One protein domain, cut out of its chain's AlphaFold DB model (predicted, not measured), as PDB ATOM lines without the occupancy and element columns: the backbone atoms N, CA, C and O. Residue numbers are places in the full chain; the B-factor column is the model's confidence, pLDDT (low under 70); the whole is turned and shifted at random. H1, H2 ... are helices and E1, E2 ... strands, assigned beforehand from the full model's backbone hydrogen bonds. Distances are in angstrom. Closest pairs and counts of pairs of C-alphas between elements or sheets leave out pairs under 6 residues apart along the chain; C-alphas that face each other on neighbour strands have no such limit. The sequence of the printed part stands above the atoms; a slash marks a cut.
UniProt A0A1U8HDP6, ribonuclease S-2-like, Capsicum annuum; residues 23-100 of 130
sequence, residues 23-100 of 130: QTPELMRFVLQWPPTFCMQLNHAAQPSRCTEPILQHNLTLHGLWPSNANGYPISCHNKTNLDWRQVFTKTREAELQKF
ATOM      1  N   GLN A  23      29.869 -18.735  38.451       66.38
ATOM      2  CA  GLN A  23      28.827 -17.717  38.328       66.38
ATOM      3  C   GLN A  23      28.737 -16.928  39.639       66.38
ATOM      4  O   GLN A  23      28.145 -17.384  40.619       66.38
ATOM      5  N   THR A  24      29.352 -15.751  39.673       76.00
ATOM      6  CA  THR A  24      29.189 -14.792  40.764       76.00
ATOM      7  C   THR A  24      27.881 -14.028  40.570       76.00
ATOM      8  O   THR A  24      27.630 -13.560  39.459       76.00
ATOM      9  N   PRO A  25      27.042 -13.872  41.611       83.25
ATOM     10  CA  PRO A  25      25.862 -13.019  41.522       83.25
ATOM     11  C   PRO A  25      26.255 -11.584  41.173       83.25
ATOM     12  O   PRO A  25      27.064 -10.980  41.873       83.25
ATOM     13  N   GLU A  26      25.664 -11.045  40.112       88.62
ATOM     14  CA  GLU A  26      25.831  -9.637  39.722       88.62
ATOM     15  C   GLU A  26      24.661  -8.789  40.228       88.62
ATOM     16  O   GLU A  26      24.821  -7.616  40.552       88.62
ATOM     17  N   LEU A  27      23.480  -9.403  40.329       91.81
ATOM     18  CA  LEU A  27      22.249  -8.787  40.804       91.81
ATOM     19  C   LEU A  27      21.574  -9.677  41.852       91.81
ATOM     20  O   LEU A  27      21.732 -10.901  41.853       91.81
ATOM     21  N   MET A  28      20.757  -9.057  42.703       92.69
ATOM     22  CA  MET A  28      19.874  -9.746  43.644       92.69
ATOM     23  C   MET A  28      18.420  -9.386  43.344       92.69
ATOM     24  O   MET A  28      18.050  -8.212  43.327       92.69
ATOM     25  N   ARG A  29      17.576 -10.398  43.138       91.44
ATOM     26  CA  ARG A  29      16.136 -10.232  42.921       91.44
ATOM     27  C   ARG A  29      15.419 -10.295  44.261       91.44
ATOM     28  O   ARG A  29      15.364 -11.358  44.872       91.44
ATOM     29  N   PHE A  30      14.867  -9.167  44.701       93.88
ATOM     30  CA  PHE A  30      13.966  -9.098  45.849       93.88
ATOM     31  C   PHE A  30      12.534  -9.364  45.375       93.88
ATOM     32  O   PHE A  30      11.922  -8.519  44.719       93.88
ATOM     33  N   VAL A  31      12.032 -10.571  45.629       94.81
ATOM     34  CA  VAL A  31      10.779 -11.069  45.052       94.81
ATOM     35  C   VAL A  31       9.678 -11.041  46.098       94.81
ATOM     36  O   VAL A  31       9.768 -11.703  47.129       94.81
ATOM     37  N   LEU A  32       8.615 -10.301  45.802       95.75
ATOM     38  CA  LEU A  32       7.402 -10.243  46.609       95.75
ATOM     39  C   LEU A  32       6.294 -11.068  45.949       95.75
ATOM     40  O   LEU A  32       6.229 -11.153  44.723       95.75
ATOM     41  N   GLN A  33       5.409 -11.644  46.754       94.81
ATOM     42  CA  GLN A  33       4.212 -12.340  46.291       94.81
ATOM     43  C   GLN A  33       2.952 -11.744  46.913       94.81
ATOM     44  O   GLN A  33       2.976 -11.196  48.018       94.81
ATOM     45  N   TRP A  34       1.843 -11.893  46.192       95.56
ATOM     46  CA  TRP A  34       0.521 -11.515  46.661       95.56
ATOM     47  C   TRP A  34      -0.244 -12.737  47.185       95.56
ATOM     48  O   TRP A  34      -0.572 -13.620  46.382       95.56
ATOM     49  N   PRO A  35      -0.543 -12.816  48.496       94.12
ATOM     50  CA  PRO A  35      -1.154 -14.005  49.081       94.12
ATOM     51  C   PRO A  35      -2.492 -14.429  48.455       94.12
ATOM     52  O   PRO A  35      -2.636 -15.617  48.170       94.12
ATOM     53  N   PRO A  36      -3.437 -13.520  48.138       93.81
ATOM     54  CA  PRO A  36      -4.674 -13.895  47.455       93.81
ATOM     55  C   PRO A  36      -4.453 -14.614  46.118       93.81
ATOM     56  O   PRO A  36      -5.040 -15.674  45.903       93.81
ATOM     57  N   THR A  37      -3.567 -14.116  45.246       91.88
ATOM     58  CA  THR A  37      -3.293 -14.762  43.946       91.88
ATOM     59  C   THR A  37      -2.643 -16.129  44.125       91.88
ATOM     60  O   THR A  37      -3.033 -17.091  43.465       91.88
ATOM     61  N   PHE A  38      -1.683 -16.236  45.048       89.69
ATOM     62  CA  PHE A  38      -1.049 -17.514  45.373       89.69
ATOM     63  C   PHE A  38      -2.082 -18.544  45.864       89.69
ATOM     64  O   PHE A  38      -2.098 -19.692  45.415       89.69
ATOM     65  N   CYS A  39      -2.996 -18.116  46.737       88.25
ATOM     66  CA  CYS A  39      -4.005 -18.986  47.331       88.25
ATOM     67  C   CYS A  39      -5.140 -19.378  46.386       88.25
ATOM     68  O   CYS A  39      -5.653 -20.492  46.500       88.25
ATOM     69  N   MET A  40      -5.498 -18.532  45.417       85.94
ATOM     70  CA  MET A  40      -6.426 -18.924  44.352       85.94
ATOM     71  C   MET A  40      -5.923 -20.183  43.637       85.94
ATOM     72  O   MET A  40      -6.662 -21.155  43.492       85.94
ATOM     73  N   GLN A  41      -4.645 -20.208  43.258       73.75
ATOM     74  CA  GLN A  41      -4.075 -21.314  42.489       73.75
ATOM     75  C   GLN A  41      -3.977 -22.623  43.290       73.75
ATOM     76  O   GLN A  41      -4.141 -23.704  42.725       73.75
ATOM     77  N   LEU A  42      -3.775 -22.532  44.607       74.06
ATOM     78  CA  LEU A  42      -3.790 -23.689  45.506       74.06
ATOM     79  C   LEU A  42      -5.186 -24.290  45.677       74.06
ATOM     80  O   LEU A  42      -5.314 -25.510  45.687       74.06
ATOM     81  N   ASN A  43      -6.224 -23.454  45.764       63.31
ATOM     82  CA  ASN A  43      -7.603 -23.907  45.956       63.31
ATOM     83  C   ASN A  43      -8.211 -24.562  44.701       63.31
ATOM     84  O   ASN A  43      -9.156 -25.339  44.817       63.31
ATOM     85  N   HIS A  44      -7.683 -24.263  43.509       60.31
ATOM     86  CA  HIS A  44      -8.142 -24.847  42.241       60.31
ATOM     87  C   HIS A  44      -7.475 -26.180  41.886       60.31
ATOM     88  O   HIS A  44      -7.958 -26.892  41.005       60.31
ATOM     89  N   ALA A  45      -6.371 -26.530  42.542       54.06
ATOM     90  CA  ALA A  45      -5.691 -27.785  42.284       54.06
ATOM     91  C   ALA A  45      -6.247 -28.878  43.207       54.06
ATOM     92  O   ALA A  45      -6.502 -28.635  44.383       54.06
ATOM     93  N   ALA A  46      -6.358 -30.113  42.711       57.19
ATOM     94  CA  ALA A  46      -6.593 -31.315  43.522       57.19
ATOM     95  C   ALA A  46      -5.369 -31.651  44.410       57.19
ATOM     96  O   ALA A  46      -4.930 -32.796  44.492       57.19
ATOM     97  N   GLN A  47      -4.749 -30.630  45.005       56.47
ATOM     98  CA  GLN A  47      -3.564 -30.742  45.831       56.47
ATOM     99  C   GLN A  47      -3.961 -30.912  47.302       56.47
ATOM    100  O   GLN A  47      -4.914 -30.292  47.767       56.47
ATOM    101  N   PRO A  48      -3.217 -31.732  48.063       61.16
ATOM    102  CA  PRO A  48      -3.560 -32.094  49.440       61.16
ATOM    103  C   PRO A  48      -3.393 -30.952  50.458       61.16
ATOM    104  O   PRO A  48      -3.658 -31.145  51.643       61.16
ATOM    105  N   SER A  49      -2.934 -29.775  50.032       71.06
ATOM    106  CA  SER A  49      -2.565 -28.663  50.907       71.06
ATOM    107  C   SER A  49      -3.487 -27.463  50.720       71.06
ATOM    108  O   SER A  49      -3.725 -27.040  49.588       71.06
ATOM    109  N   ARG A  50      -3.914 -26.858  51.826       82.75
ATOM    110  CA  ARG A  50      -4.690 -25.615  51.836       82.75
ATOM    111  C   ARG A  50      -3.780 -24.410  52.061       82.75
ATOM    112  O   ARG A  50      -2.629 -24.563  52.479       82.75
ATOM    113  N   CYS A  51      -4.302 -23.219  51.790       87.62
ATOM    114  CA  CYS A  51      -3.666 -21.999  52.267       87.62
ATOM    115  C   CYS A  51      -3.845 -21.821  53.772       87.62
ATOM    116  O   CYS A  51      -4.880 -22.189  54.324       87.62
ATOM    117  N   THR A  52      -2.836 -21.233  54.410       87.31
ATOM    118  CA  THR A  52      -2.889 -20.840  55.818       87.31
ATOM    119  C   THR A  52      -3.856 -19.669  55.989       87.31
ATOM    120  O   THR A  52      -3.704 -18.642  55.328       87.31
ATOM    121  N   GLU A  53      -4.816 -19.802  56.903       87.19
ATOM    122  CA  GLU A  53      -5.764 -18.735  57.246       87.19
ATOM    123  C   GLU A  53      -5.313 -17.928  58.483       87.19
ATOM    124  O   GLU A  53      -4.726 -18.501  59.405       87.19
ATOM    125  N   PRO A  54      -5.620 -16.616  58.561       90.06
ATOM    126  CA  PRO A  54      -6.310 -15.822  57.544       90.06
ATOM    127  C   PRO A  54      -5.383 -15.427  56.383       90.06
ATOM    128  O   PRO A  54      -4.247 -14.998  56.605       90.06
ATOM    129  N   ILE A  55      -5.879 -15.499  55.146       90.38
ATOM    130  CA  ILE A  55      -5.140 -14.983  53.983       90.38
ATOM    131  C   ILE A  55      -4.951 -13.464  54.120       90.38
ATOM    132  O   ILE A  55      -5.920 -12.706  54.204       90.38
ATOM    133  N   LEU A  56      -3.697 -13.010  54.079       92.06
ATOM    134  CA  LEU A  56      -3.318 -11.597  54.159       92.06
ATOM    135  C   LEU A  56      -3.756 -10.832  52.895       92.06
ATOM    136  O   LEU A  56      -3.049 -10.813  51.890       92.06
ATOM    137  N   GLN A  57      -4.927 -10.192  52.948       92.19
ATOM    138  CA  GLN A  57      -5.574  -9.553  51.790       92.19
ATOM    139  C   GLN A  57      -4.932  -8.247  51.316       92.19
ATOM    140  O   GLN A  57      -5.266  -7.787  50.230       92.19
ATOM    141  N   HIS A  58      -4.097  -7.603  52.135       93.94
ATOM    142  CA  HIS A  58      -3.610  -6.238  51.888       93.94
ATOM    143  C   HIS A  58      -2.085  -6.093  51.985       93.94
ATOM    144  O   HIS A  58      -1.559  -4.986  51.892       93.94
ATOM    145  N   ASN A  59      -1.355  -7.204  52.129       94.06
ATOM    146  CA  ASN A  59       0.083  -7.197  52.376       94.06
ATOM    147  C   ASN A  59       0.814  -8.076  51.360       94.06
ATOM    148  O   ASN A  59       0.514  -9.260  51.220       94.06
ATOM    149  N   LEU A  60       1.812  -7.502  50.685       95.31
ATOM    150  CA  LEU A  60       2.807  -8.292  49.966       95.31
ATOM    151  C   LEU A  60       3.680  -9.030  50.979       95.31
ATOM    152  O   LEU A  60       4.109  -8.446  51.977       95.31
ATOM    153  N   THR A  61       3.964 -10.297  50.702       95.25
ATOM    154  CA  THR A  61       4.908 -11.090  51.488       95.25
ATOM    155  C   THR A  61       6.169 -11.332  50.680       95.25
ATOM    156  O   THR A  61       6.139 -11.423  49.453       95.25
ATOM    157  N   LEU A  62       7.297 -11.439  51.362       95.31
ATOM    158  CA  LEU A  62       8.541 -11.884  50.767       95.31
ATOM    159  C   LEU A  62       8.358 -13.321  50.274       95.31
ATOM    160  O   LEU A  62       7.906 -14.187  51.020       95.31
ATOM    161  N   HIS A  63       8.683 -13.546  49.008       92.12
ATOM    162  CA  HIS A  63       8.758 -14.876  48.416       92.12
ATOM    163  C   HIS A  63      10.196 -15.386  48.476       92.12
ATOM    164  O   HIS A  63      10.461 -16.510  48.902       92.12
ATOM    165  N   GLY A  64      11.144 -14.526  48.095       91.25
ATOM    166  CA  GLY A  64      12.548 -14.883  48.101       91.25
ATOM    167  C   GLY A  64      13.487 -13.746  47.744       91.25
ATOM    168  O   GLY A  64      13.100 -12.716  47.196       91.25
ATOM    169  N   LEU A  65      14.755 -13.983  48.059       91.69
ATOM    170  CA  LEU A  65      15.883 -13.184  47.615       91.69
ATOM    171  C   LEU A  65      16.785 -14.099  46.785       91.69
ATOM    172  O   LEU A  65      17.355 -15.047  47.329       91.69
ATOM    173  N   TRP A  66      16.874 -13.861  45.476       90.12
ATOM    174  CA  TRP A  66      17.538 -14.786  44.550       90.12
ATOM    175  C   TRP A  66      18.712 -14.130  43.823       90.12
ATOM    176  O   TRP A  66      18.547 -13.026  43.299       90.12
ATOM    177  N   PRO A  67      19.877 -14.790  43.746       91.31
ATOM    178  CA  PRO A  67      20.979 -14.303  42.934       91.31
ATOM    179  C   PRO A  67      20.651 -14.425  41.443       91.31
ATOM    180  O   PRO A  67      20.052 -15.407  40.993       91.31
ATOM    181  N   SER A  68      21.086 -13.441  40.666       90.81
ATOM    182  CA  SER A  68      20.962 -13.440  39.211       90.81
ATOM    183  C   SER A  68      22.202 -12.872  38.524       90.81
ATOM    184  O   SER A  68      22.980 -12.133  39.134       90.81
ATOM    185  N   ASN A  69      22.376 -13.206  37.247       89.81
ATOM    186  CA  ASN A  69      23.373 -12.556  36.391       89.81
ATOM    187  C   ASN A  69      22.946 -11.122  36.016       89.81
ATOM    188  O   ASN A  69      21.829 -10.706  36.341       89.81
ATOM    189  N   ALA A  70      23.800 -10.382  35.304       90.75
ATOM    190  CA  ALA A  70      23.516  -9.008  34.864       90.75
ATOM    191  C   ALA A  70      22.231  -8.859  34.029       90.75
ATOM    192  O   ALA A  70      21.596  -7.808  34.047       90.75
ATOM    193  N   ASN A  71      21.810  -9.919  33.338       91.19
ATOM    194  CA  ASN A  71      20.580  -9.933  32.539       91.19
ATOM    195  C   ASN A  71      19.336 -10.304  33.370       91.19
ATOM    196  O   ASN A  71      18.233 -10.417  32.838       91.19
ATOM    197  N   GLY A  72      19.499 -10.526  34.676       87.38
ATOM    198  CA  GLY A  72      18.423 -10.867  35.597       87.38
ATOM    199  C   GLY A  72      18.014 -12.342  35.590       87.38
ATOM    200  O   GLY A  72      17.050 -12.685  36.276       87.38
ATOM    201  N   TYR A  73      18.717 -13.230  34.884       87.56
ATOM    202  CA  TYR A  73      18.425 -14.664  34.945       87.56
ATOM    203  C   TYR A  73      18.910 -15.264  36.266       87.56
ATOM    204  O   TYR A  73      20.021 -14.940  36.696       87.56
ATOM    205  N   PRO A  74      18.114 -16.139  36.910       87.00
ATOM    206  CA  PRO A  74      18.514 -16.782  38.153       87.00
ATOM    207  C   PRO A  74      19.767 -17.630  37.931       87.00
ATOM    208  O   PRO A  74      19.902 -18.307  36.910       87.00
ATOM    209  N   ILE A  75      20.670 -17.606  38.905       86.75
ATOM    210  CA  ILE A  75      21.876 -18.437  38.904       86.75
ATOM    211  C   ILE A  75      21.894 -19.332  40.141       86.75
ATOM    212  O   ILE A  75      21.322 -18.995  41.177       86.75
ATOM    213  N   SER A  76      22.562 -20.479  40.042       81.88
ATOM    214  CA  SER A  76      22.719 -21.407  41.160       81.88
ATOM    215  C   SER A  76      24.158 -21.397  41.654       81.88
ATOM    216  O   SER A  76      25.099 -21.472  40.868       81.88
ATOM    217  N   CYS A  77      24.338 -21.313  42.970       76.38
ATOM    218  CA  CYS A  77      25.653 -21.397  43.594       76.38
ATOM    219  C   CYS A  77      25.919 -22.844  44.026       76.38
ATOM    220  O   CYS A  77      25.187 -23.401  44.839       76.38
ATOM    221  N   HIS A  78      27.005 -23.447  43.538       73.88
ATOM    222  CA  HIS A  78      27.382 -24.827  43.884       73.88
ATOM    223  C   HIS A  78      28.216 -24.950  45.170       73.88
ATOM    224  O   HIS A  78      28.704 -26.034  45.496       73.88
ATOM    225  N   ASN A  79      28.400 -23.853  45.910       70.50
ATOM    226  CA  ASN A  79      29.255 -23.856  47.084       70.50
ATOM    227  C   ASN A  79      28.575 -24.583  48.257       70.50
ATOM    228  O   ASN A  79      27.599 -24.101  48.832       70.50
ATOM    229  N   LYS A  80      29.105 -25.752  48.625       65.38
ATOM    230  CA  LYS A  80      28.663 -26.522  49.793       65.38
ATOM    231  C   LYS A  80      29.377 -26.002  51.035       65.38
ATOM    232  O   LYS A  80      30.285 -26.641  51.557       65.38
ATOM    233  N   THR A  81      28.993 -24.817  51.497       72.12
ATOM    234  CA  THR A  81      29.442 -24.340  52.808       72.12
ATOM    235  C   THR A  81      28.611 -25.031  53.888       72.12
ATOM    236  O   THR A  81      27.382 -25.014  53.825       72.12
ATOM    237  N   ASN A  82      29.265 -25.643  54.879       76.69
ATOM    238  CA  ASN A  82      28.582 -26.133  56.079       76.69
ATOM    239  C   ASN A  82      28.161 -24.928  56.926       76.69
ATOM    240  O   ASN A  82      28.907 -24.465  57.786       76.69
ATOM    241  N   LEU A  83      26.981 -24.386  56.633       80.06
ATOM    242  CA  LEU A  83      26.386 -23.290  57.386       80.06
ATOM    243  C   LEU A  83      25.676 -23.843  58.624       80.06
ATOM    244  O   LEU A  83      24.792 -24.697  58.518       80.06
ATOM    245  N   ASP A  84      26.032 -23.330  59.802       86.25
ATOM    246  CA  ASP A  84      25.240 -23.545  61.011       86.25
ATOM    247  C   ASP A  84      23.999 -22.642  60.971       86.25
ATOM    248  O   ASP A  84      24.009 -21.485  61.400       86.25
ATOM    249  N   TRP A  85      22.902 -23.187  60.447       82.44
ATOM    250  CA  TRP A  85      21.634 -22.471  60.322       82.44
ATOM    251  C   TRP A  85      21.080 -21.960  61.652       82.44
ATOM    252  O   TRP A  85      20.303 -21.010  61.639       82.44
ATOM    253  N   ARG A  86      21.496 -22.510  62.802       86.38
ATOM    254  CA  ARG A  86      21.041 -22.037  64.122       86.38
ATOM    255  C   ARG A  86      21.598 -20.657  64.469       86.38
ATOM    256  O   ARG A  86      20.979 -19.929  65.238       86.38
ATOM    257  N   GLN A  87      22.743 -20.290  63.893       86.75
ATOM    258  CA  GLN A  87      23.331 -18.957  64.049       86.75
ATOM    259  C   GLN A  87      22.646 -17.936  63.138       86.75
ATOM    260  O   GLN A  87      22.504 -16.764  63.488       86.75
ATOM    261  N   VAL A  88      22.197 -18.384  61.963       84.56
ATOM    262  CA  VAL A  88      21.492 -17.538  60.997       84.56
ATOM    263  C   VAL A  88      20.027 -17.365  61.384       84.56
ATOM    264  O   VAL A  88      19.493 -16.276  61.240       84.56
ATOM    265  N   PHE A  89      19.368 -18.382  61.910       87.69
ATOM    266  CA  PHE A  89      17.951 -18.339  62.246       87.69
ATOM    267  C   PHE A  89      17.771 -18.559  63.742       87.69
ATOM    268  O   PHE A  89      17.417 -19.632  64.224       87.69
ATOM    269  N   THR A  90      18.056 -17.503  64.497       91.88
ATOM    270  CA  THR A  90      17.689 -17.450  65.911       91.88
ATOM    271  C   THR A  90      16.171 -17.325  66.035       91.88
ATOM    272  O   THR A  90      15.520 -16.775  65.147       91.88
ATOM    273  N   LYS A  91      15.597 -17.755  67.165       89.81
ATOM    274  CA  LYS A  91      14.146 -17.640  67.412       89.81
ATOM    275  C   LYS A  91      13.617 -16.219  67.191       89.81
ATOM    276  O   LYS A  91      12.540 -16.042  66.635       89.81
ATOM    277  N   THR A  92      14.385 -15.212  67.609       92.31
ATOM    278  CA  THR A  92      14.033 -13.801  67.411       92.31
ATOM    279  C   THR A  92      13.975 -13.447  65.928       92.31
ATOM    280  O   THR A  92      12.977 -12.893  65.480       92.31
ATOM    281  N   ARG A  93      14.997 -13.828  65.146       89.75
ATOM    282  CA  ARG A  93      15.039 -13.530  63.709       89.75
ATOM    283  C   ARG A  93      13.955 -14.284  62.943       89.75
ATOM    284  O   ARG A  93      13.333 -13.718  62.055       89.75
ATOM    285  N   GLU A  94      13.686 -15.535  63.306       90.06
ATOM    286  CA  GLU A  94      12.567 -16.295  62.742       90.06
ATOM    287  C   GLU A  94      11.229 -15.600  63.016       90.06
ATOM    288  O   GLU A  94      10.434 -15.434  62.093       90.06
ATOM    289  N   ALA A  95      10.991 -15.138  64.248       89.88
ATOM    290  CA  ALA A  95       9.764 -14.431  64.609       89.88
ATOM    291  C   ALA A  95       9.597 -13.098  63.859       89.88
ATOM    292  O   ALA A  95       8.478 -12.724  63.508       89.88
ATOM    293  N   GLU A  96      10.688 -12.382  63.588       90.88
ATOM    294  CA  GLU A  96      10.666 -11.185  62.741       90.88
ATOM    295  C   GLU A  96      10.373 -11.528  61.281       90.88
ATOM    296  O   GLU A  96       9.507 -10.902  60.669       90.88
ATOM    297  N   LEU A  97      11.034 -12.559  60.746       89.81
ATOM    298  CA  LEU A  97      10.811 -13.026  59.381       89.81
ATOM    299  C   LEU A  97       9.368 -13.479  59.171       89.81
ATOM    300  O   LEU A  97       8.801 -13.149  58.142       89.81
ATOM    301  N   GLN A  98       8.727 -14.137  60.141       90.44
ATOM    302  CA  GLN A  98       7.324 -14.559  60.012       90.44
ATOM    303  C   GLN A  98       6.340 -13.409  59.757       90.44
ATOM    304  O   GLN A  98       5.282 -13.637  59.178       90.44
ATOM    305  N   LYS A  99       6.674 -12.173  60.146       89.69
ATOM    306  CA  LYS A  99       5.805 -11.008  59.907       89.69
ATOM    307  C   LYS A  99       5.738 -10.616  58.429       89.69
ATOM    308  O   LYS A  99       4.737 -10.050  58.004       89.69
ATOM    309  N   PHE A 100       6.792 -10.903  57.662       91.81
ATOM    310  CA  PHE A 100       6.935 -10.450  56.272       91.81
ATOM    311  C   PHE A 100       7.193 -11.590  55.279       91.81
ATOM    312  O   PHE A 100       6.959 -11.413  54.092       91.81
TER     313      PHE A 100
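What this domain is: This is residues 23 to 100 of the 130 residues of the protein "ribonuclease S-2-like" of Capsicum annuum (UniProt A0A1U8HDP6). A ribbon of two antiparallel strands, E1 and E2, has helix H1 at one end; from the other end an arm with H2 and H3 swings away. The printed part has 78 residues, under half in named elements, ordered E1, H1, E2, H2, H3; the class is mixed. It is loose, with radius of gyration of the C-alphas 16.2 A and spans 38 by 34 by 26 A.

How they stand to each other: E1, residues 27 to 33, and E2, residues 61 to 68, are antiparallel at 158 degrees; N 29 and O 66 are within hydrogen-bond range, 2.8 A. H1, residues 35 to 44, H2, residues 85 to 88, and H3, residues 91 to 97, touch no helix. Every O i to N i+4 pair is within range in H3, 5 of 6 in H1.

Where its parts are: E1 begins at C-alpha 27 (22.249, -8.787, 40.804) and spans 19.2 A, E2 20.3 A, H1 14.6 A. H3 ends at C-alpha 97 (10.811, -13.026, 59.381).

The domain as a whole: The printed part has no cut. The links H1 to E2 and E2 to H2 are long. pLDDT is under 70 at residues 23, 43 to 48 and 80.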